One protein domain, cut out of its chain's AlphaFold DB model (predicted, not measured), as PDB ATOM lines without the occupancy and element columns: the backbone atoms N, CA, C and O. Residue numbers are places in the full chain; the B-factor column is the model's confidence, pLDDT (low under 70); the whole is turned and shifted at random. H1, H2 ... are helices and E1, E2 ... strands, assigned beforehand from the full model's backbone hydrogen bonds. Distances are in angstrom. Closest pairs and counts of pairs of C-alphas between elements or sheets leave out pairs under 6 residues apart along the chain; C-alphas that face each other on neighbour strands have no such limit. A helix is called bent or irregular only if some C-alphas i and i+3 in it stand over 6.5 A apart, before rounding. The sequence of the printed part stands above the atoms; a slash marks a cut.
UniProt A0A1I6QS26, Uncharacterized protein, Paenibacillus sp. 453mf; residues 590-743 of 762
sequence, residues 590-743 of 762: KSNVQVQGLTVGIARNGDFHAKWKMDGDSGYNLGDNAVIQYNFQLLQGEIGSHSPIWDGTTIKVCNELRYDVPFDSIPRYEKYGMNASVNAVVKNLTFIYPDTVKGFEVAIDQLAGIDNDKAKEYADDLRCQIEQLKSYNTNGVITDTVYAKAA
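AT A GLANCE: This is residues 590 to 743 of the 762 residues of an uncharacterized protein of Paenibacillus sp. 453mf (UniProt A0A1I6QS26). The body is one curled sheet bent back on itself into two leaves that face each other, E4 E3 E6 and E1 E2 E5, with E7 as the hinge. At one end of the body a helical hairpin, H1 and H2, makes a long arm that only grazes the sheet with residues 728 to 731 of H2. The printed part has 154 residues, with two named helices and seven named strands in the order E1 E2 E3 E4 E5 E6 H1 H2 E7, and its class is mixed, helices and strands. The sheet runs E4 E3 E6 E7 E1 E2 E5 and is mixed. The whole is loose, with a radius of gyration of the C-alphas of 20.6 A, and elongated, spanning 67 by 34 by 21 A.

HOW THE PARTS SIT: Start at E1, residues 595 to 602, which forms an antiparallel hairpin with E2, residues 607 to 614; look at N 599 and O 611, 2.8 A apart. E5, residues 658 to 662, is the antiparallel neighbour of E2, with N 610 and O 659 at 2.8 A. In the other leaf, E3, residues 627 to 634, forms a hairpin with E4, residues 652 to 654, where N 632 and O 652 are 2.8 A apart. E6, residues 676 to 683, is antiparallel to E3, with N 629 and O 681 at 2.8 A. E7, residues 738 to 742, has staggered pairing: it is antiparallel to E6, with N 738 and O 678 at 2.9 A, and parallel to E1, with N 741 and O 598 at 2.8 A. Between the leaves, the closest C-alphas of E1 and E6 are those of Val 595 and Asn 679, 6.5 A apart. H1, residues 690 to 704, and H2, residues 709 to 731, touch at a shallow tilt of 19 degrees, opposite ways; their closest C-alphas, of Ala 704 and Lys 712, are 4.6 A apart. In both helices every O i to N i+4 pair is within hydrogen-bond range. H1 is not on the sheet.

IN THESE COORDINATES: Find C-alpha 595 at (174.991, 104.886, 93.027), where E1 begins its 21.0 A. E2 measures 23.0 A, E3 23.1 A and E6 22.7 A; E4, E5 and E7 are shorter. H1 runs 20.7 A, and H2 runs 32.0 A from C-alpha 709 at (140.908, 111.146, 117.279). E7 ends at C-alpha 742, (189.477, 99.920, 97.819).

THE WHOLE: The two C-alphas farthest apart, of Arg 604 and Asp 707, are 69.7 A from each other. The printed part has no cut. The links E2 to E3, E3 to E4 and E5 to E6 are long. The mean pLDDT of the printed part is 77.1; look for values under 70 at residues 615 to 626, 684 to 712, 714 to 715, 718 and 742 to 743.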
ATOM      1  N   LYS A 590     164.623 107.399  92.565       77.62
ATOM      2  CA  LYS A 590     165.676 106.946  93.494       77.62
ATOM      3  C   LYS A 590     166.416 105.721  92.970       77.62
ATOM      4  O   LYS A 590     167.640 105.717  92.992       77.62
ATOM      5  N   SER A 591     165.687 104.718  92.482       75.94
ATOM      6  CA  SER A 591     166.278 103.502  91.917       75.94
ATOM      7  C   SER A 591     167.147 103.808  90.696       75.94
ATOM      8  O   SER A 591     168.242 103.271  90.579       75.94
ATOM      9  N   ASN A 592     166.684 104.692  89.809       73.81
ATOM     10  CA  ASN A 592     167.375 105.013  88.559       73.81
ATOM     11  C   ASN A 592     168.644 105.848  88.770       73.81
ATOM     12  O   ASN A 592     169.577 105.761  87.981       73.81
ATOM     13  N   VAL A 593     168.684 106.678  89.816       77.50
ATOM     14  CA  VAL A 593     169.851 107.517  90.131       77.50
ATOM     15  C   VAL A 593     170.715 106.944  91.258       77.50
ATOM     16  O   VAL A 593     171.615 107.620  91.755       77.50
ATOM     17  N   GLN A 594     170.457 105.705  91.680       85.50
ATOM     18  CA  GLN A 594     171.197 105.058  92.755       85.50
ATOM     19  C   GLN A 594     172.649 104.806  92.332       85.50
ATOM     20  O   GLN A 594     172.939 104.165  91.319       85.50
ATOM     21  N   VAL A 595     173.585 105.266  93.164       85.81
ATOM     22  CA  VAL A 595     174.991 104.886  93.027       85.81
ATOM     23  C   VAL A 595     175.123 103.407  93.404       85.81
ATOM     24  O   VAL A 595     174.641 102.983  94.451       85.81
ATOM     25  N   GLN A 596     175.783 102.620  92.559       84.94
ATOM     26  CA  GLN A 596     175.988 101.178  92.747       84.94
ATOM     27  C   GLN A 596     177.303 100.859  93.466       84.94
ATOM     28  O   GLN A 596     177.452  99.848  94.153       84.94
ATOM     29  N   GLY A 597     178.301 101.724  93.311       86.62
ATOM     30  CA  GLY A 597     179.599 101.518  93.930       86.62
ATOM     31  C   GLY A 597     180.450 102.769  93.892       86.62
ATOM     32  O   GLY A 597     180.437 103.489  92.899       86.62
ATOM     33  N   LEU A 598     181.216 102.974  94.959       90.00
ATOM     34  CA  LEU A 598     182.249 103.991  95.073       90.00
ATOM     35  C   LEU A 598     183.597 103.290  95.184       90.00
ATOM     36  O   LEU A 598     183.799 102.453  96.058       90.00
ATOM     37  N   THR A 599     184.515 103.614  94.288       88.75
ATOM     38  CA  THR A 599     185.871 103.072  94.261       88.75
ATOM     39  C   THR A 599     186.854 104.199  94.508       88.75
ATOM     40  O   THR A 599     186.761 105.233  93.852       88.75
ATOM     41  N   VAL A 600     187.792 103.996  95.426       87.56
ATOM     42  CA  VAL A 600     188.816 104.990  95.760       87.56
ATOM     43  C   VAL A 600     190.214 104.390  95.695       87.56
ATOM     44  O   VAL A 600     190.393 103.188  95.921       87.56
ATOM     45  N   GLY A 601     191.202 105.229  95.402       84.69
ATOM     46  CA  GLY A 601     192.606 104.841  95.379       84.69
ATOM     47  C   GLY A 601     193.538 106.024  95.141       84.69
ATOM     48  O   GLY A 601     193.109 107.175  95.063       84.69
ATOM     49  N   ILE A 602     194.831 105.725  94.995       83.94
ATOM     50  CA  ILE A 602     195.856 106.697  94.596       83.94
ATOM     51  C   ILE A 602     196.298 106.369  93.168       83.94
ATOM     52  O   ILE A 602     196.628 105.226  92.851       83.94
ATOM     53  N   ALA A 603     196.248 107.358  92.282       79.75
ATOM     54  CA  ALA A 603     196.679 107.236  90.898       79.75
ATOM     55  C   ALA A 603     198.214 107.291  90.793       79.75
ATOM     56  O   ALA A 603     198.914 107.711  91.712       79.75
ATOM     57  N   ARG A 604     198.771 106.886  89.643       75.25
ATOM     58  CA  ARG A 604     200.235 106.842  89.429       75.25
ATOM     59  C   ARG A 604     200.936 108.196  89.584       75.25
ATOM     60  O   ARG A 604     202.139 108.221  89.813       75.25
ATOM     61  N   ASN A 605     200.207 109.294  89.425       80.56
ATOM     62  CA  ASN A 605     200.701 110.658  89.602       80.56
ATOM     63  C   ASN A 605     200.664 111.141  91.067       80.56
ATOM     64  O   ASN A 605     201.093 112.258  91.324       80.56
ATOM     65  N   GLY A 606     200.191 110.316  92.009       79.50
ATOM     66  CA  GLY A 606     200.069 110.673  93.425       79.50
ATOM     67  C   GLY A 606     198.720 111.279  93.815       79.50
ATOM     68  O   GLY A 606     198.522 111.590  94.987       79.50
ATOM     69  N   ASP A 607     197.775 111.408  92.882       86.44
ATOM     70  CA  ASP A 607     196.455 111.971  93.174       86.44
ATOM     71  C   ASP A 607     195.530 110.939  93.822       86.44
ATOM     72  O   ASP A 607     195.469 109.775  93.415       86.44
ATOM     73  N   PHE A 608     194.750 111.384  94.801       88.50
ATOM     74  CA  PHE A 608     193.554 110.691  95.249       88.50
ATOM     75  C   PHE A 608     192.507 110.705  94.138       88.50
ATOM     76  O   PHE A 608     192.151 111.771  93.640       88.50
ATOM     77  N   HIS A 609     191.969 109.536  93.805       89.25
ATOM     78  CA  HIS A 609     190.833 109.418  92.902       89.25
ATOM     79  C   HIS A 609     189.693 108.671  93.582       89.25
ATOM     80  O   HIS A 609     189.885 107.607  94.170       89.25
ATOM     81  N   ALA A 610     188.490 109.205  93.434       89.94
ATOM     82  CA  ALA A 610     187.237 108.558  93.766       89.94
ATOM     83  C   ALA A 610     186.380 108.487  92.503       89.94
ATOM     84  O   ALA A 610     186.194 109.489  91.820       89.94
ATOM     85  N   LYS A 611     185.862 107.308  92.168       89.44
ATOM     86  CA  LYS A 611     184.995 107.088  91.003       89.44
ATOM     87  C   LYS A 611     183.790 106.273  91.411       89.44
ATOM     88  O   LYS A 611     183.940 105.279  92.123       89.44
ATOM     89  N   TRP A 612     182.615 106.649  90.929       89.88
ATOM     90  CA  TRP A 612     181.393 105.912  91.214       89.88
ATOM     91  C   TRP A 612     180.631 105.519  89.957       89.88
ATOM     92  O   TRP A 612     180.789 106.108  88.891       89.88
ATOM     93  N   LYS A 613     179.851 104.445  90.079       85.06
ATOM     94  CA  LYS A 613     179.039 103.882  88.996       85.06
ATOM     95  C   LYS A 613     177.561 104.054  89.313       85.06
ATOM     96  O   LYS A 613     177.167 103.840  90.457       85.06
ATOM     97  N   MET A 614     176.777 104.392  88.298       80.31
ATOM     98  CA  MET A 614     175.311 104.409  88.344       80.31
ATOM     99  C   MET A 614     174.766 103.097  87.770       80.31
ATOM    100  O   MET A 614     175.487 102.392  87.058       80.31
ATOM    101  N   ASP A 615     173.519 102.773  88.098       62.19
ATOM    102  CA  ASP A 615     172.790 101.661  87.488       62.19
ATOM    103  C   ASP A 615     172.172 102.079  86.141       62.19
ATOM    104  O   ASP A 615     171.536 103.126  86.063       62.19
ATOM    105  N   GLY A 616     172.333 101.260  85.099       51.38
ATOM    106  CA  GLY A 616     171.619 101.406  83.821       51.38
ATOM    107  C   GLY A 616     172.059 102.538  82.873       51.38
ATOM    108  O   GLY A 616     172.669 103.531  83.260       51.38
ATOM    109  N   ASP A 617     171.758 102.342  81.585       44.31
ATOM    110  CA  ASP A 617     172.047 103.249  80.466       44.31
ATOM    111  C   ASP A 617     171.635 104.702  80.751       44.31
ATOM    112  O   ASP A 617     170.531 104.988  81.214       44.31
ATOM    113  N   SER A 618     172.505 105.635  80.369       45.34
ATOM    114  CA  SER A 618     172.382 107.095  80.478       45.34
ATOM    115  C   SER A 618     171.257 107.723  79.624       45.34
ATOM    116  O   SER A 618     171.407 108.837  79.128       45.34
ATOM    117  N   GLY A 619     170.151 107.007  79.401       45.91
ATOM    118  CA  GLY A 619     169.048 107.383  78.514       45.91
ATOM    119  C   GLY A 619     167.745 107.795  79.207       45.91
ATOM    120  O   GLY A 619     166.766 108.056  78.511       45.91
ATOM    121  N   TYR A 620     167.683 107.847  80.543       53.50
ATOM    122  CA  TYR A 620     166.445 108.220  81.238       53.50
ATOM    123  C   TYR A 620     166.277 109.743  81.304       53.50
ATOM    124  O   TYR A 620     167.057 110.445  81.949       53.50
ATOM    125  N   ASN A 621     165.244 110.255  80.635       54.16
ATOM    126  CA  ASN A 621     164.913 111.674  80.633       54.16
ATOM    127  C   ASN A 621     164.165 112.031  81.933       54.16
ATOM    128  O   ASN A 621     162.997 111.685  82.090       54.16
ATOM    129  N   LEU A 622     164.841 112.700  82.876       59.41
ATOM    130  CA  LEU A 622     164.239 113.227  84.114       59.41
ATOM    131  C   LEU A 622     163.447 114.534  83.880       59.41
ATOM    132  O   LEU A 622     162.983 115.149  84.840       59.41
ATOM    133  N   GLY A 623     163.284 114.944  82.618       55.41
ATOM    134  CA  GLY A 623     162.689 116.211  82.203       55.41
ATOM    135  C   GLY A 623     163.743 117.303  82.014       55.41
ATOM    136  O   GLY A 623     164.824 117.256  82.600       55.41
ATOM    137  N   ASP A 624     163.406 118.317  81.216       49.22
ATOM    138  CA  ASP A 624     164.358 119.315  80.699       49.22
ATOM    139  C   ASP A 624     165.019 120.203  81.776       49.22
ATOM    140  O   ASP A 624     166.015 120.869  81.502       49.22
ATOM    141  N   ASN A 625     164.502 120.197  83.012       60.22
ATOM    142  CA  ASN A 625     164.975 121.043  84.116       60.22
ATOM    143  C   ASN A 625     165.589 120.276  85.301       60.22
ATOM    144  O   ASN A 625     166.102 120.909  86.229       60.22
ATOM    145  N   ALA A 626     165.543 118.940  85.306       66.31
ATOM    146  CA  ALA A 626     166.034 118.141  86.426       66.31
ATOM    147  C   ALA A 626     167.568 118.047  86.423       66.31
ATOM    148  O   ALA A 626     168.187 117.751  85.403       66.31
ATOM    149  N   VAL A 627     168.195 118.261  87.585       76.94
ATOM    150  CA  VAL A 627     169.661 118.217  87.732       76.94
ATOM    151  C   VAL A 627     170.054 117.135  88.730       76.94
ATOM    152  O   VAL A 627     169.592 117.151  89.870       76.94
ATOM    153  N   ILE A 628     170.944 116.226  88.324       80.81
ATOM    154  CA  ILE A 628     171.563 115.236  89.216       80.81
ATOM    155  C   ILE A 628     172.877 115.808  89.760       80.81
ATOM    156  O   ILE A 628     173.752 116.209  88.993       80.81
ATOM    157  N   GLN A 629     173.022 115.823  91.082       87.94
ATOM    158  CA  GLN A 629     174.242 116.191  91.801       87.94
ATOM    159  C   GLN A 629     174.711 115.020  92.668       87.94
ATOM    160  O   GLN A 629     173.889 114.260  93.169       87.94
ATOM    161  N   TYR A 630     176.013 114.895  92.901       88.19
ATOM    162  CA  TYR A 630     176.590 113.871  93.773       88.19
ATOM    163  C   TYR A 630     177.236 114.521  94.990       88.19
ATOM    164  O   TYR A 630     178.145 115.333  94.832       88.19
ATOM    165  N   ASN A 631     176.817 114.163  96.204       92.25
ATOM    166  CA  ASN A 631     177.487 114.652  97.408       92.25
ATOM    167  C   ASN A 631     178.570 113.661  97.823       92.25
ATOM    168  O   ASN A 631     178.288 112.640  98.448       92.25
ATOM    169  N   PHE A 632     179.814 113.978  97.486       93.62
ATOM    170  CA  PHE A 632     180.992 113.211  97.858       93.62
ATOM    171  C   PHE A 632     181.595 113.718  99.177       93.62
ATOM    172  O   PHE A 632     181.672 114.927  99.418       93.62
ATOM    173  N   GLN A 633     182.033 112.801 100.039       94.50
ATOM    174  CA  GLN A 633     182.621 113.117 101.342       94.50
ATOM    175  C   GLN A 633     183.792 112.188 101.650       94.50
ATOM    176  O   GLN A 633     183.710 110.985 101.412       94.50
ATOM    177  N   LEU A 634     184.855 112.741 102.237       93.31
ATOM    178  CA  LEU A 634     185.930 111.964 102.854       93.31
ATOM    179  C   LEU A 634     185.530 111.668 104.305       93.31
ATOM    180  O   LEU A 634     185.045 112.557 105.004       93.31
ATOM    181  N   LEU A 635     185.721 110.433 104.755       93.62
ATOM    182  CA  LEU A 635     185.282 109.938 106.058       93.62
ATOM    183  C   LEU A 635     186.463 109.467 106.910       93.62
ATOM    184  O   LEU A 635     187.526 109.106 106.409       93.62
ATOM    185  N   GLN A 636     186.266 109.451 108.222       90.69
ATOM    186  CA  GLN A 636     187.199 108.854 109.174       90.69
ATOM    187  C   GLN A 636     187.137 107.318 109.139       90.69
ATOM    188  O   GLN A 636     186.262 106.729 108.510       90.69
ATOM    189  N   GLY A 637     188.071 106.666 109.830       86.44
ATOM    190  CA  GLY A 637     188.046 105.217 110.029       86.44
ATOM    191  C   GLY A 637     188.468 104.388 108.814       86.44
ATOM    192  O   GLY A 637     189.107 104.876 107.881       86.44
ATOM    193  N   GLU A 638     188.149 103.096 108.880       85.38
ATOM    194  CA  GLU A 638     188.489 102.114 107.849       85.38
ATOM    195  C   GLU A 638     187.661 102.320 106.578       85.38
ATOM    196  O   GLU A 638     186.508 102.760 106.628       85.38
ATOM    197  N   ILE A 639     188.243 101.984 105.428       86.19
ATOM    198  CA  ILE A 639     187.566 102.081 104.136       86.19
ATOM    199  C   ILE A 639     186.244 101.303 104.120       86.19
ATOM    200  O   ILE A 639     186.179 100.138 104.511       86.19
ATOM    201  N   GLY A 640     185.179 101.963 103.666       82.00
ATOM    202  CA  GLY A 640     183.843 101.375 103.574       82.00
ATOM    203  C   GLY A 640     183.011 101.491 104.852       82.00
ATOM    204  O   GLY A 640     181.852 101.079 104.850       82.00
ATOM    205  N   SER A 641     183.566 102.045 105.934       86.44
ATOM    206  CA  SER A 641     182.858 102.183 107.207       86.44
ATOM    207  C   SER A 641     181.978 103.436 107.260       86.44
ATOM    208  O   SER A 641     182.322 104.487 106.713       86.44
ATOM    209  N   HIS A 642     180.854 103.355 107.972       91.38
ATOM    210  CA  HIS A 642     180.071 104.537 108.326       91.38
ATOM    211  C   HIS A 642     180.773 105.285 109.463       91.38
ATOM    212  O   HIS A 642     180.776 104.823 110.603       91.38
ATOM    213  N   SER A 643     181.384 106.422 109.149       90.25
ATOM    214  CA  SER A 643     182.185 107.209 110.087       90.25
ATOM    215  C   SER A 643     181.950 108.707 109.882       90.25
ATOM    216  O   SER A 643     181.485 109.101 108.813       90.25
ATOM    217  N   PRO A 644     182.274 109.559 110.873       91.25
ATOM    218  CA  PRO A 644     182.199 111.008 110.722       91.25
ATOM    219  C   PRO A 644     183.034 111.527 109.545       91.25
ATOM    220  O   PRO A 644     183.987 110.876 109.108       91.25
ATOM    221  N   ILE A 645     182.710 112.731 109.073       91.56
ATOM    222  CA  ILE A 645     183.475 113.428 108.031       91.56
ATOM    223  C   ILE A 645     184.928 113.615 108.492       91.56
ATOM    224  O   ILE A 645     185.207 113.892 109.661       91.56
ATOM    225  N   TRP A 646     185.865 113.446 107.563       93.38
ATOM    226  CA  TRP A 646     187.286 113.632 107.812       93.38
ATOM    227  C   TRP A 646     187.587 115.073 108.246       93.38
ATOM    228  O   TRP A 646     187.182 116.034 107.585       93.38
ATOM    229  N   ASP A 647     188.305 115.219 109.363       88.31
ATOM    230  CA  ASP A 647     188.602 116.516 109.973       88.31
ATOM    231  C   ASP A 647     189.200 117.505 108.960       88.31
ATOM    232  O   ASP A 647     190.204 117.228 108.303       88.31
ATOM    233  N   GLY A 648     188.609 118.699 108.875       84.38
ATOM    234  CA  GLY A 648     189.065 119.754 107.963       84.38
ATOM    235  C   GLY A 648     188.554 119.619 106.525       84.38
ATOM    236  O   GLY A 648     188.989 120.379 105.663       84.38
ATOM    237  N   THR A 649     187.625 118.695 106.258       88.62
ATOM    238  CA  THR A 649     186.960 118.552 104.954       88.62
ATOM    239  C   THR A 649     185.464 118.842 105.049       88.62
ATOM    240  O   THR A 649     184.878 118.868 106.130       88.62
ATOM    241  N   THR A 650     184.845 119.117 103.902       88.50
ATOM    242  CA  THR A 650     183.407 119.382 103.780       88.50
ATOM    243  C   THR A 650     182.821 118.571 102.636       88.50
ATOM    244  O   THR A 650     183.549 118.090 101.766       88.50
ATOM    245  N   ILE A 651     181.494 118.454 102.627       88.25
ATOM    246  CA  ILE A 651     180.745 117.832 101.537       88.25
ATOM    247  C   ILE A 651     181.080 118.530 100.217       88.25
ATOM    248  O   ILE A 651     180.968 119.754 100.104       88.25
ATOM    249  N   LYS A 652     181.493 117.751  99.218       89.94
ATOM    250  CA  LYS A 652     181.749 118.223  97.858       89.94
ATOM    251  C   LYS A 652     180.581 117.841  96.963       89.94
ATOM    252  O   LYS A 652     180.248 116.670  96.849       89.94
ATOM    253  N   VAL A 653     179.975 118.844  96.335       87.50
ATOM    254  CA  VAL A 653     178.932 118.647  95.328       87.50
ATOM    255  C   VAL A 653     179.613 118.486  93.973       87.50
ATOM    256  O   VAL A 653     180.273 119.408  93.493       87.50
ATOM    257  N   CYS A 654     179.483 117.308  93.379       86.19
ATOM    258  CA  CYS A 654     180.080 116.937  92.103       86.19
ATOM    259  C   CYS A 654     178.982 116.770  91.046       86.19
ATOM    260  O   CYS A 654     177.924 116.221  91.334       86.19
ATOM    261  N   ASN A 655     179.250 117.201  89.812       82.69
ATOM    262  CA  ASN A 655     178.373 116.939  88.659       82.69
ATOM    263  C   ASN A 655     178.900 115.784  87.784       82.69
ATOM    264  O   ASN A 655     178.197 115.290  86.910       82.69
ATOM    265  N   GLU A 656     180.140 115.349  88.017       84.69
ATOM    266  CA  GLU A 656     180.773 114.217  87.338       84.69
ATOM    267  C   GLU A 656     180.736 112.968  88.224       84.69
ATOM    268  O   GLU A 656     180.664 113.076  89.442       84.69
ATOM    269  N   LEU A 657     180.875 111.781  87.624       87.50
ATOM    270  CA  LEU A 657     180.956 110.490  88.326       87.50
ATOM    271  C   LEU A 657     182.328 110.214  88.979       87.50
ATOM    272  O   LEU A 657     182.753 109.061  89.125       87.50
ATOM    273  N   ARG A 658     183.071 111.274  89.306       88.69
ATOM    274  CA  ARG A 658     184.424 111.192  89.853       88.69
ATOM    275  C   ARG A 658     184.811 112.427  90.657       88.69
ATOM    276  O   ARG A 658     184.268 113.512  90.458       88.69
ATOM    277  N   TYR A 659     185.812 112.248  91.507       91.38
ATOM    278  CA  TYR A 659     186.486 113.298  92.252       91.38
ATOM    279  C   TYR A 659     187.983 112.985  92.326       91.38
ATOM    280  O   TYR A 659     188.367 111.949  92.865       91.38
ATOM    281  N   ASP A 660     188.810 113.875  91.780       89.69
ATOM    282  CA  ASP A 660     190.264 113.724  91.711       89.69
ATOM    283  C   ASP A 660     190.934 114.940  92.379       89.69
ATOM    284  O   ASP A 660     190.605 116.083  92.049       89.69
ATOM    285  N   VAL A 661     191.861 114.710  93.315       90.62
ATOM    286  CA  VAL A 661     192.673 115.759  93.970       90.62
ATOM    287  C   VAL A 661     194.060 115.230  94.342       90.62
ATOM    288  O   VAL A 661     194.180 114.043  94.630       90.62
ATOM    289  N   PRO A 662     195.102 116.075  94.428       90.31
ATOM    290  CA  PRO A 662     196.393 115.661  94.980       90.31
ATOM    291  C   PRO A 662     196.230 115.043  96.375       90.31
ATOM    292  O   PRO A 662     195.556 115.627  97.226       90.31
ATOM    293  N   PHE A 663     196.789 113.853  96.630       87.38
ATOM    294  CA  PHE A 663     196.569 113.151  97.908       87.38
ATOM    295  C   PHE A 663     197.114 113.945  99.106       87.38
ATOM    296  O   PHE A 663     196.503 113.963 100.171       87.38
ATOM    297  N   ASP A 664     198.215 114.668  98.905       86.19
ATOM    298  CA  ASP A 664     198.840 115.563  99.884       86.19
ATOM    299  C   ASP A 664     198.002 116.813 100.215       86.19
ATOM    300  O   ASP A 664     198.220 117.448 101.248       86.19
ATOM    301  N   SER A 665     197.006 117.148  99.388       89.81
ATOM    302  CA  SER A 665     196.049 118.225  99.670       89.81
ATOM    303  C   SER A 665     194.982 117.838 100.700       89.81
ATOM    304  O   SER A 665     194.277 118.709 101.218       89.81
ATOM    305  N   ILE A 666     194.865 116.547 101.034       89.56
ATOM    306  CA  ILE A 666     193.956 116.067 102.075       89.56
ATOM    307  C   ILE A 666     194.568 116.400 103.450       89.56
ATOM    308  O   ILE A 666     195.705 116.016 103.735       89.56
ATOM    309  N   PRO A 667     193.848 117.095 104.352       88.88
ATOM    310  CA  PRO A 667     194.380 117.427 105.672       88.88
ATOM    311  C   PRO A 667     194.826 116.171 106.427       88.88
ATOM    312  O   PRO A 667     194.058 115.224 106.531       88.88
ATOM    313  N   ARG A 668     196.038 116.154 106.995       86.94
ATOM    314  CA  ARG A 668     196.565 114.986 107.735       86.94
ATOM    315  C   ARG A 668     196.515 113.682 106.905       86.94
ATOM    316  O   ARG A 668     196.200 112.624 107.461       86.94
ATOM    317  N   TYR A 669     196.769 113.762 105.591       82.81
ATOM    318  CA  TYR A 669     196.671 112.641 104.644       82.81
ATOM    319  C   TYR A 669     197.433 111.384 105.094       82.81
ATOM    320  O   TYR A 669     197.015 110.274 104.780       82.81
ATOM    321  N   GLU A 670     198.491 111.524 105.900       81.81
ATOM    322  CA  GLU A 670     199.280 110.407 106.435       81.81
ATOM    323  C   GLU A 670     198.465 109.472 107.342       81.81
ATOM    324  O   GLU A 670     198.856 108.328 107.574       81.81
ATOM    325  N   LYS A 671     197.342 109.959 107.883       84.50
ATOM    326  CA  LYS A 671     196.420 109.207 108.748       84.50
ATOM    327  C   LYS A 671     195.098 108.869 108.062       84.50
ATOM    328  O   LYS A 671     194.236 108.258 108.693       84.50
ATOM    329  N   TYR A 672     194.900 109.304 106.822       86.06
ATOM    330  CA  TYR A 672     193.627 109.151 106.133       86.06
ATOM    331  C   TYR A 672     193.476 107.723 105.588       86.06
ATOM    332  O   TYR A 672     194.212 107.295 104.703       86.06
ATOM    333  N   GLY A 673     192.493 106.983 106.107       82.50
ATOM    334  CA  GLY A 673     192.243 105.570 105.782       82.50
ATOM    335  C   GLY A 673     191.569 105.313 104.429       82.50
ATOM    336  O   GLY A 673     191.022 104.233 104.229       82.50
ATOM    337  N   MET A 674     191.557 106.299 103.522       87.56
ATOM    338  CA  MET A 674     190.847 106.260 102.233       87.56
ATOM    339  C   MET A 674     189.343 105.979 102.353       87.56
ATOM    340  O   MET A 674     188.717 105.518 101.404       87.56
ATOM    341  N   ASN A 675     188.728 106.245 103.503       91.19
ATOM    342  CA  ASN A 675     187.294 106.061 103.641       91.19
ATOM    343  C   ASN A 675     186.538 107.245 103.030       91.19
ATOM    344  O   ASN A 675     186.895 108.400 103.251       91.19
ATOM    345  N   ALA A 676     185.494 106.979 102.259       92.94
ATOM    346  CA  ALA A 676     184.707 108.012 101.605       92.94
ATOM    347  C   ALA A 676     183.276 107.527 101.372       92.94
ATOM    348  O   ALA A 676     183.001 106.325 101.412       92.94
ATOM    349  N   SER A 677     182.376 108.459 101.090       94.62
ATOM    350  CA  SER A 677     181.006 108.148 100.710       94.62
ATOM    351  C   SER A 677     180.486 109.066  99.622       94.62
ATOM    352  O   SER A 677     180.928 110.207  99.495       94.62
ATOM    353  N   VAL A 678     179.504 108.578  98.873       93.56
ATOM    354  CA  VAL A 678     178.777 109.366  97.882       93.56
ATOM    355  C   VAL A 678     177.294 109.004  97.892       93.56
ATOM    356  O   VAL A 678     176.936 107.843  98.086       93.56
ATOM    357  N   ASN A 679     176.433 109.987  97.659       91.44
ATOM    358  CA  ASN A 679     175.039 109.774  97.272       91.44
ATOM    359  C   ASN A 679     174.663 110.705  96.115       91.44
ATOM    360  O   ASN A 679     175.352 111.696  95.865       91.44
ATOM    361  N   ALA A 680     173.591 110.374  95.399       87.38
ATOM    362  CA  ALA A 680     173.024 111.223  94.364       87.38
ATOM    363  C   ALA A 680     171.846 112.034  94.923       87.38
ATOM    364  O   ALA A 680     171.114 111.584  95.809       87.38
ATOM    365  N   VAL A 681     171.664 113.239  94.391       87.50
ATOM    366  CA  VAL A 681     170.558 114.145  94.691       87.50
ATOM    367  C   VAL A 681     169.988 114.671  93.384       87.50
ATOM    368  O   VAL A 681     170.700 115.316  92.616       87.50
ATOM    369  N   VAL A 682     168.701 114.432  93.149       81.19
ATOM    370  CA  VAL A 682     167.975 115.000  92.008       81.19
ATOM    371  C   VAL A 682     167.243 116.259  92.460       81.19
ATOM    372  O   VAL A 682     166.390 116.191  93.344       81.19
ATOM    373  N   LYS A 683     167.581 117.410  91.875       79.50
ATOM    374  CA  LYS A 683     167.002 118.725  92.199       79.50
ATOM    375  C   LYS A 683     166.206 119.305  91.033       79.50
ATOM    376  O   LYS A 683     166.298 118.813  89.910       79.50
ATOM    377  N   ASN A 684     165.474 120.386  91.321       68.50
ATOM    378  CA  ASN A 684     164.627 121.139  90.384       68.50
ATOM    379  C   ASN A 684     163.439 120.338  89.827       68.50
ATOM    380  O   ASN A 684     162.942 120.620  88.740       68.50
ATOM    381  N   LEU A 685     162.973 119.352  90.594       67.12
ATOM    382  CA  LEU A 685     161.695 118.691  90.376       67.12
ATOM    383  C   LEU A 685     160.657 119.330  91.303       67.12
ATOM    384  O   LEU A 685     160.884 119.426  92.510       67.12
ATOM    385  N   THR A 686     159.531 119.759  90.737       63.34
ATOM    386  CA  THR A 686     158.383 120.253  91.506       63.34
ATOM    387  C   THR A 686     157.389 119.110  91.680       63.34
ATOM    388  O   THR A 686     156.719 118.721  90.729       63.34
ATOM    389  N   PHE A 687     157.306 118.566  92.891       61.34
ATOM    390  CA  PHE A 687     156.373 117.505  93.285       61.34
ATOM    391  C   PHE A 687     155.056 118.059  93.838       61.34
ATOM    392  O   PHE A 687     154.017 117.421  93.705       61.34
ATOM    393  N   ILE A 688     155.097 119.243  94.457       61.09
ATOM    394  CA  ILE A 688     153.916 119.978  94.935       61.09
ATOM    395  C   ILE A 688     154.174 121.487  94.851       61.09
ATOM    396  O   ILE A 688     155.265 121.941  95.173       61.09
ATOM    397  N   TYR A 689     153.222 122.299  94.399       57.38
ATOM    398  CA  TYR A 689     153.461 123.743  94.265       57.38
ATOM    399  C   TYR A 689     153.332 124.467  95.619       57.38
ATOM    400  O   TYR A 689     152.545 124.035  96.460       57.38
ATOM    401  N   PRO A 690     154.069 125.572  95.863       58.28
ATOM    402  CA  PRO A 690     154.031 126.289  97.145       58.28
ATOM    403  C   PRO A 690     152.631 126.756  97.570       58.28
ATOM    404  O   PRO A 690     152.273 126.628  98.739       58.28
ATOM    405  N   ASP A 691     151.821 127.237  96.626       48.12
ATOM    406  CA  ASP A 691     150.442 127.652  96.908       48.12
ATOM    407  C   ASP A 691     149.562 126.445  97.280       48.12
ATOM    408  O   ASP A 691     148.716 126.538  98.169       48.12
ATOM    409  N   THR A 692     149.815 125.284  96.661       52.53
ATOM    410  CA  THR A 692     149.136 124.007  96.947       52.53
ATOM    411  C   THR A 692     149.455 123.513  98.352       52.53
ATOM    412  O   THR A 692     148.548 123.099  99.069       52.53
ATOM    413  N   VAL A 693     150.718 123.620  98.779       60.75
ATOM    414  CA  VAL A 693     151.145 123.293 100.150       60.75
ATOM    415  C   VAL A 693     150.366 124.126 101.163       60.75
ATOM    416  O   VAL A 693     149.818 123.569 102.104       60.75
ATOM    417  N   LYS A 694     150.252 125.438 100.941       58.00
ATOM    418  CA  LYS A 694     149.566 126.339 101.872       58.00
ATOM    419  C   LYS A 694     148.071 126.026 102.000       58.00
ATOM    420  O   LYS A 694     147.538 126.070 103.103       58.00
ATOM    421  N   GLY A 695     147.396 125.710 100.893       50.16
ATOM    422  CA  GLY A 695     145.982 125.326 100.925       50.16
ATOM    423  C   GLY A 695     145.741 124.006 101.650       50.16
ATOM    424  O   GLY A 695     144.841 123.915 102.483       50.16
ATOM    425  N   PHE A 696     146.589 123.004 101.406       58.22
ATOM    426  CA  PHE A 696     146.515 121.756 102.157       58.22
ATOM    427  C   PHE A 696     146.872 121.932 103.637       58.22
ATOM    428  O   PHE A 696     146.214 121.328 104.472       58.22
ATOM    429  N   GLU A 697     147.870 122.751 103.983       64.69
ATOM    430  CA  GLU A 697     148.223 123.053 105.379       64.69
ATOM    431  C   GLU A 697     147.029 123.667 106.126       64.69
ATOM    432  O   GLU A 697     146.720 123.222 107.225       64.69
ATOM    433  N   VAL A 698     146.294 124.603 105.509       54.88
ATOM    434  CA  VAL A 698     145.068 125.176 106.097       54.88
ATOM    435  C   VAL A 698     143.998 124.104 106.321       54.88
ATOM    436  O   VAL A 698     143.455 124.018 107.421       54.88
ATOM    437  N   ALA A 699     143.733 123.256 105.322       51.03
ATOM    438  CA  ALA A 699     142.748 122.179 105.441       51.03
ATOM    439  C   ALA A 699     143.151 121.126 106.496       51.03
ATOM    440  O   ALA A 699     142.317 120.631 107.254       51.03
ATOM    441  N   ILE A 700     144.444 120.806 106.593       62.12
ATOM    442  CA  ILE A 700     145.012 119.880 107.581       62.12
ATOM    443  C   ILE A 700     144.975 120.481 108.993       62.12
ATOM    444  O   ILE A 700     144.685 119.774 109.955       62.12
ATOM    445  N   ASP A 701     145.263 121.774 109.143       60.31
ATOM    446  CA  ASP A 701     145.187 122.484 110.423       60.31
ATOM    447  C   ASP A 701     143.742 122.571 110.917       60.31
ATOM    448  O   ASP A 701     143.484 122.346 112.102       60.31
ATOM    449  N   GLN A 702     142.797 122.821 110.007       51.47
ATOM    450  CA  GLN A 702     141.371 122.723 110.295       51.47
ATOM    451  C   GLN A 702     141.015 121.310 110.767       51.47
ATOM    452  O   GLN A 702     140.412 121.202 111.828       51.47
ATOM    453  N   LEU A 703     141.471 120.255 110.070       50.81
ATOM    454  CA  LEU A 703     141.247 118.839 110.411       50.81
ATOM    455  C   LEU A 703     141.857 118.423 111.768       50.81
ATOM    456  O   LEU A 703     141.243 117.676 112.532       50.81
ATOM    457  N   ALA A 704     143.044 118.930 112.105       58.25
ATOM    458  CA  ALA A 704     143.692 118.691 113.397       58.25
ATOM    459  C   ALA A 704     143.001 119.437 114.556       58.25
ATOM    460  O   ALA A 704     143.115 119.035 115.716       58.25
ATOM    461  N   GLY A 705     142.293 120.529 114.248       51.59
ATOM    462  CA  GLY A 705     141.583 121.366 115.213       51.59
ATOM    463  C   GLY A 705     140.287 120.763 115.760       51.59
ATOM    464  O   GLY A 705     139.724 121.312 116.708       51.59
ATOM    465  N   ILE A 706     139.809 119.644 115.207       51.81
ATOM    466  CA  ILE A 706     138.572 119.001 115.668       51.81
ATOM    467  C   ILE A 706     138.836 118.024 116.792       51.81
ATOM    468  O   ILE A 706     139.801 117.272 116.778       51.81
ATOM    469  N   ASP A 707     137.901 117.970 117.734       60.78
ATOM    470  CA  ASP A 707     137.885 117.001 118.819       60.78
ATOM    471  C   ASP A 707     137.426 115.593 118.368       60.78
ATOM    472  O   ASP A 707     136.414 115.071 118.828       60.78
ATOM    473  N   ASN A 708     138.154 114.991 117.418       63.12
ATOM    474  CA  ASN A 708     137.976 113.610 116.955       63.12
ATOM    475  C   ASN A 708     139.345 112.953 116.697       63.12
ATOM    476  O   ASN A 708     140.163 113.479 115.944       63.12
ATOM    477  N   ASP A 709     139.588 111.791 117.306       68.00
ATOM    478  CA  ASP A 709     140.908 111.146 117.279       68.00
ATOM    479  C   ASP A 709     141.309 110.632 115.886       68.00
ATOM    480  O   ASP A 709     142.471 110.764 115.505       68.00
ATOM    481  N   LYS A 710     140.361 110.123 115.084       63.09
ATOM    482  CA  LYS A 710     140.628 109.680 113.703       63.09
ATOM    483  C   LYS A 710     140.935 110.851 112.771       63.09
ATOM    484  O   LYS A 710     141.792 110.737 111.903       63.09
ATOM    485  N   ALA A 711     140.240 111.973 112.949       56.38
ATOM    486  CA  ALA A 711     140.484 113.190 112.182       56.38
ATOM    487  C   ALA A 711     141.886 113.745 112.466       56.38
ATOM    488  O   ALA A 711     142.623 114.042 111.529       56.38
ATOM    489  N   LYS A 712     142.287 113.790 113.743       64.31
ATOM    490  CA  LYS A 712     143.648 114.172 114.147       64.31
ATOM    491  C   LYS A 712     144.699 113.221 113.568       64.31
ATOM    492  O   LYS A 712     145.674 113.691 112.996       64.31
ATOM    493  N   GLU A 713     144.473 111.907 113.641       71.81
ATOM    494  CA  GLU A 713     145.380 110.905 113.059       71.81
ATOM    495  C   GLU A 713     145.526 111.079 111.539       71.81
ATOM    496  O   GLU A 713     146.637 111.051 111.012       71.81
ATOM    497  N   TYR A 714     144.419 111.311 110.829       67.88
ATOM    498  CA  TYR A 714     144.447 111.531 109.387       67.88
ATOM    499  C   TYR A 714     145.106 112.865 109.009       67.88
ATOM    500  O   TYR A 714     145.881 112.915 108.053       67.88
ATOM    501  N   ALA A 715     144.856 113.929 109.778       66.12
ATOM    502  CA  ALA A 715     145.546 115.205 109.618       66.12
ATOM    503  C   ALA A 715     147.052 115.037 109.783       66.12
ATOM    504  O   ALA A 715     147.812 115.553 108.971       66.12
ATOM    505  N   ASP A 716     147.487 114.292 110.795       74.75
ATOM    506  CA  ASP A 716     148.902 114.059 111.057       74.75
ATOM    507  C   ASP A 716     149.566 113.215 109.954       74.75
ATOM    508  O   ASP A 716     150.681 113.535 109.535       74.75
ATOM    509  N   ASP A 717     148.872 112.202 109.422       72.44
ATOM    510  CA  ASP A 717     149.338 111.390 108.287       72.44
ATOM    511  C   ASP A 717     149.478 112.241 107.011       72.44
ATOM    512  O   ASP A 717     150.553 112.297 106.407       72.44
ATOM    513  N   LEU A 718     148.442 113.010 106.647       68.81
ATOM    514  CA  LEU A 718     148.495 113.938 105.513       68.81
ATOM    515  C   LEU A 718     149.571 115.012 105.696       68.81
ATOM    516  O   LEU A 718     150.304 115.311 104.750       68.81
ATOM    517  N   ARG A 719     149.712 115.570 106.906       76.81
ATOM    518  CA  ARG A 719     150.747 116.565 107.221       76.81
ATOM    519  C   ARG A 719     152.131 115.972 107.003       76.81
ATOM    520  O   ARG A 719     152.975 116.614 106.384       76.81
ATOM    521  N   CYS A 720     152.354 114.735 107.449       78.44
ATOM    522  CA  CYS A 720     153.611 114.026 107.243       78.44
ATOM    523  C   CYS A 720     153.913 113.829 105.750       78.44
ATOM    524  O   CYS A 720     155.024 114.113 105.298       78.44
ATOM    525  N   GLN A 721     152.919 113.408 104.968       72.31
ATOM    526  CA  GLN A 721     153.075 113.155 103.534       72.31
ATOM    527  C   GLN A 721     153.326 114.445 102.737       72.31
ATOM    528  O   GLN A 721     154.199 114.475 101.864       72.31
ATOM    529  N   ILE A 722     152.638 115.540 103.065       75.25
ATOM    530  CA  ILE A 722     152.852 116.845 102.423       75.25
ATOM    531  C   ILE A 722     154.201 117.441 102.801       75.25
ATOM    532  O   ILE A 722     154.911 117.924 101.918       75.25
ATOM    533  N   GLU A 723     154.605 117.354 104.068       78.31
ATOM    534  CA  GLU A 723     155.950 117.759 104.487       78.31
ATOM    535  C   GLU A 723     157.024 116.931 103.775       78.31
ATOM    536  O   GLU A 723     158.052 117.466 103.354       78.31
ATOM    537  N   GLN A 724     156.768 115.646 103.523       77.38
ATOM    538  CA  GLN A 724     157.671 114.818 102.737       77.38
ATOM    539  C   GLN A 724     157.769 115.294 101.276       77.38
ATOM    540  O   GLN A 724     158.881 115.456 100.769       77.38
ATOM    541  N   LEU A 725     156.650 115.599 100.610       72.38
ATOM    542  CA  LEU A 725     156.641 116.155  99.246       72.38
ATOM    543  C   LEU A 725     157.312 117.539  99.171       72.38
ATOM    544  O   LEU A 725     158.119 117.800  98.276       72.38
ATOM    545  N   LYS A 726     157.059 118.405 100.157       77.19
ATOM    546  CA  LYS A 726     157.701 119.720 100.329       77.19
ATOM    547  C   LYS A 726     159.209 119.588 100.541       77.19
ATOM    548  O   LYS A 726     159.990 120.361  99.974       77.19
ATOM    549  N   SER A 727     159.636 118.575 101.296       80.19
ATOM    550  CA  SER A 727     161.051 118.263 101.481       80.19
ATOM    551  C   SER A 727     161.716 117.856 100.162       80.19
ATOM    552  O   SER A 727     162.857 118.242  99.927       80.19
ATOM    553  N   TYR A 728     161.011 117.165  99.257       76.31
ATOM    554  CA  TYR A 728     161.558 116.807  97.945       76.31
ATOM    555  C   TYR A 728     161.687 118.007  97.002       76.31
ATOM    556  O   TYR A 728     162.673 118.084  96.272       76.31
ATOM    557  N   ASN A 729     160.773 118.983  97.056       71.38
ATOM    558  CA  ASN A 729     160.916 120.233  96.293       71.38
ATOM    559  C   ASN A 729     162.143 121.050  96.714       71.38
ATOM    560  O   ASN A 729     162.787 121.692  95.890       71.38
ATOM    561  N   THR A 730     162.425 121.077  98.019       75.62
ATOM    562  CA  THR A 730     163.463 121.933  98.611       75.62
ATOM    563  C   THR A 730     164.826 121.249  98.645       75.62
ATOM    564  O   THR A 730     165.827 121.828  98.223       75.62
ATOM    565  N   ASN A 731     164.874 120.004  99.113       80.00
ATOM    566  CA  ASN A 731     166.114 119.255  99.317       80.00
ATOM    567  C   ASN A 731     166.476 118.360  98.123       80.00
ATOM    568  O   ASN A 731     167.632 117.948  98.000       80.00
ATOM    569  N   GLY A 732     165.524 118.100  97.224       75.00
ATOM    570  CA  GLY A 732     165.670 117.140  96.137       75.00
ATOM    571  C   GLY A 732     165.459 115.691  96.582       75.00
ATOM    572  O   GLY A 732     165.344 115.374  97.767       75.00
ATOM    573  N   VAL A 733     165.421 114.781  95.611       82.25
ATOM    574  CA  VAL A 733     165.333 113.338  95.857       82.25
ATOM    575  C   VAL A 733     166.736 112.795  96.118       82.25
ATOM    576  O   VAL A 733     167.554 112.731  95.203       82.25
ATOM    577  N   ILE A 734     167.010 112.420  97.368       86.06
ATOM    578  CA  ILE A 734     168.308 111.899  97.821       86.06
ATOM    579  C   ILE A 734     168.296 110.362  97.795       86.06
ATOM    580  O   ILE A 734     167.334 109.742  98.265       86.06
ATOM    581  N   THR A 735     169.356 109.757  97.256       86.12
ATOM    582  CA  THR A 735     169.564 108.300  97.230       86.12
ATOM    583  C   THR A 735     170.295 107.793  98.469       86.12
ATOM    584  O   THR A 735     170.879 108.570  99.233       86.12
ATOM    585  N   ASP A 736     170.340 106.471  98.632       88.00
ATOM    586  CA  ASP A 736     171.110 105.858  99.709       88.00
ATOM    587  C   ASP A 736     172.610 106.122  99.535       88.00
ATOM    588  O   ASP A 736     173.126 106.249  98.416       88.00
ATOM    589  N   THR A 737     173.309 106.226 100.667       90.56
ATOM    590  CA  THR A 737     174.745 106.525 100.707       90.56
ATOM    591  C   THR A 737     175.565 105.277 100.419       90.56
ATOM    592  O   THR A 737     175.406 104.250 101.076       90.56
ATOM    593  N   VAL A 738     176.494 105.387  99.473       91.19
ATOM    594  CA  VAL A 738     177.436 104.324  99.121       91.19
ATOM    595  C   VAL A 738     178.802 104.634  99.699       91.19
ATOM    596  O   VAL A 738     179.371 105.692  99.431       91.19
ATOM    597  N   TYR A 739     179.343 103.683 100.455       91.38
ATOM    598  CA  TYR A 739     180.672 103.778 101.046       91.38
ATOM    599  C   TYR A 739     181.747 103.203 100.123       91.38
ATOM    600  O   TYR A 739     181.496 102.318  99.299       91.38
ATOM    601  N   ALA A 740     182.951 103.746 100.256       89.50
ATOM    602  CA  ALA A 740     184.080 103.434  99.403       89.50
ATOM    603  C   ALA A 740     184.525 101.970  99.504       89.50
ATOM    604  O   ALA A 740     184.547 101.368 100.575       89.50
ATOM    605  N   LYS A 741     184.961 101.420  98.374       84.56
ATOM    606  CA  LYS A 741     185.702 100.163  98.268       84.56
ATOM    607  C   LYS A 741     187.100 100.459  97.735       84.56
ATOM    608  O   LYS A 741     187.267 101.311  96.858       84.56
ATOM    609  N   ALA A 742     188.098  99.756  98.260       68.75
ATOM    610  CA  ALA A 742     189.477  99.920  97.819       68.75
ATOM    611  C   ALA A 742     189.639  99.394  96.384       68.75
ATOM    612  O   ALA A 742     189.352  98.225  96.127       68.75
ATOM    613  N   ALA A 743     190.156 100.217  95.470       61.66
ATOM    614  CA  ALA A 743     190.854  99.715  94.289       61.66
ATOM    615  C   ALA A 743     192.348  99.748  94.586       61.66
ATOM    616  O   ALA A 743     193.011 100.746  94.319       61.66
TER     617      ALA A 743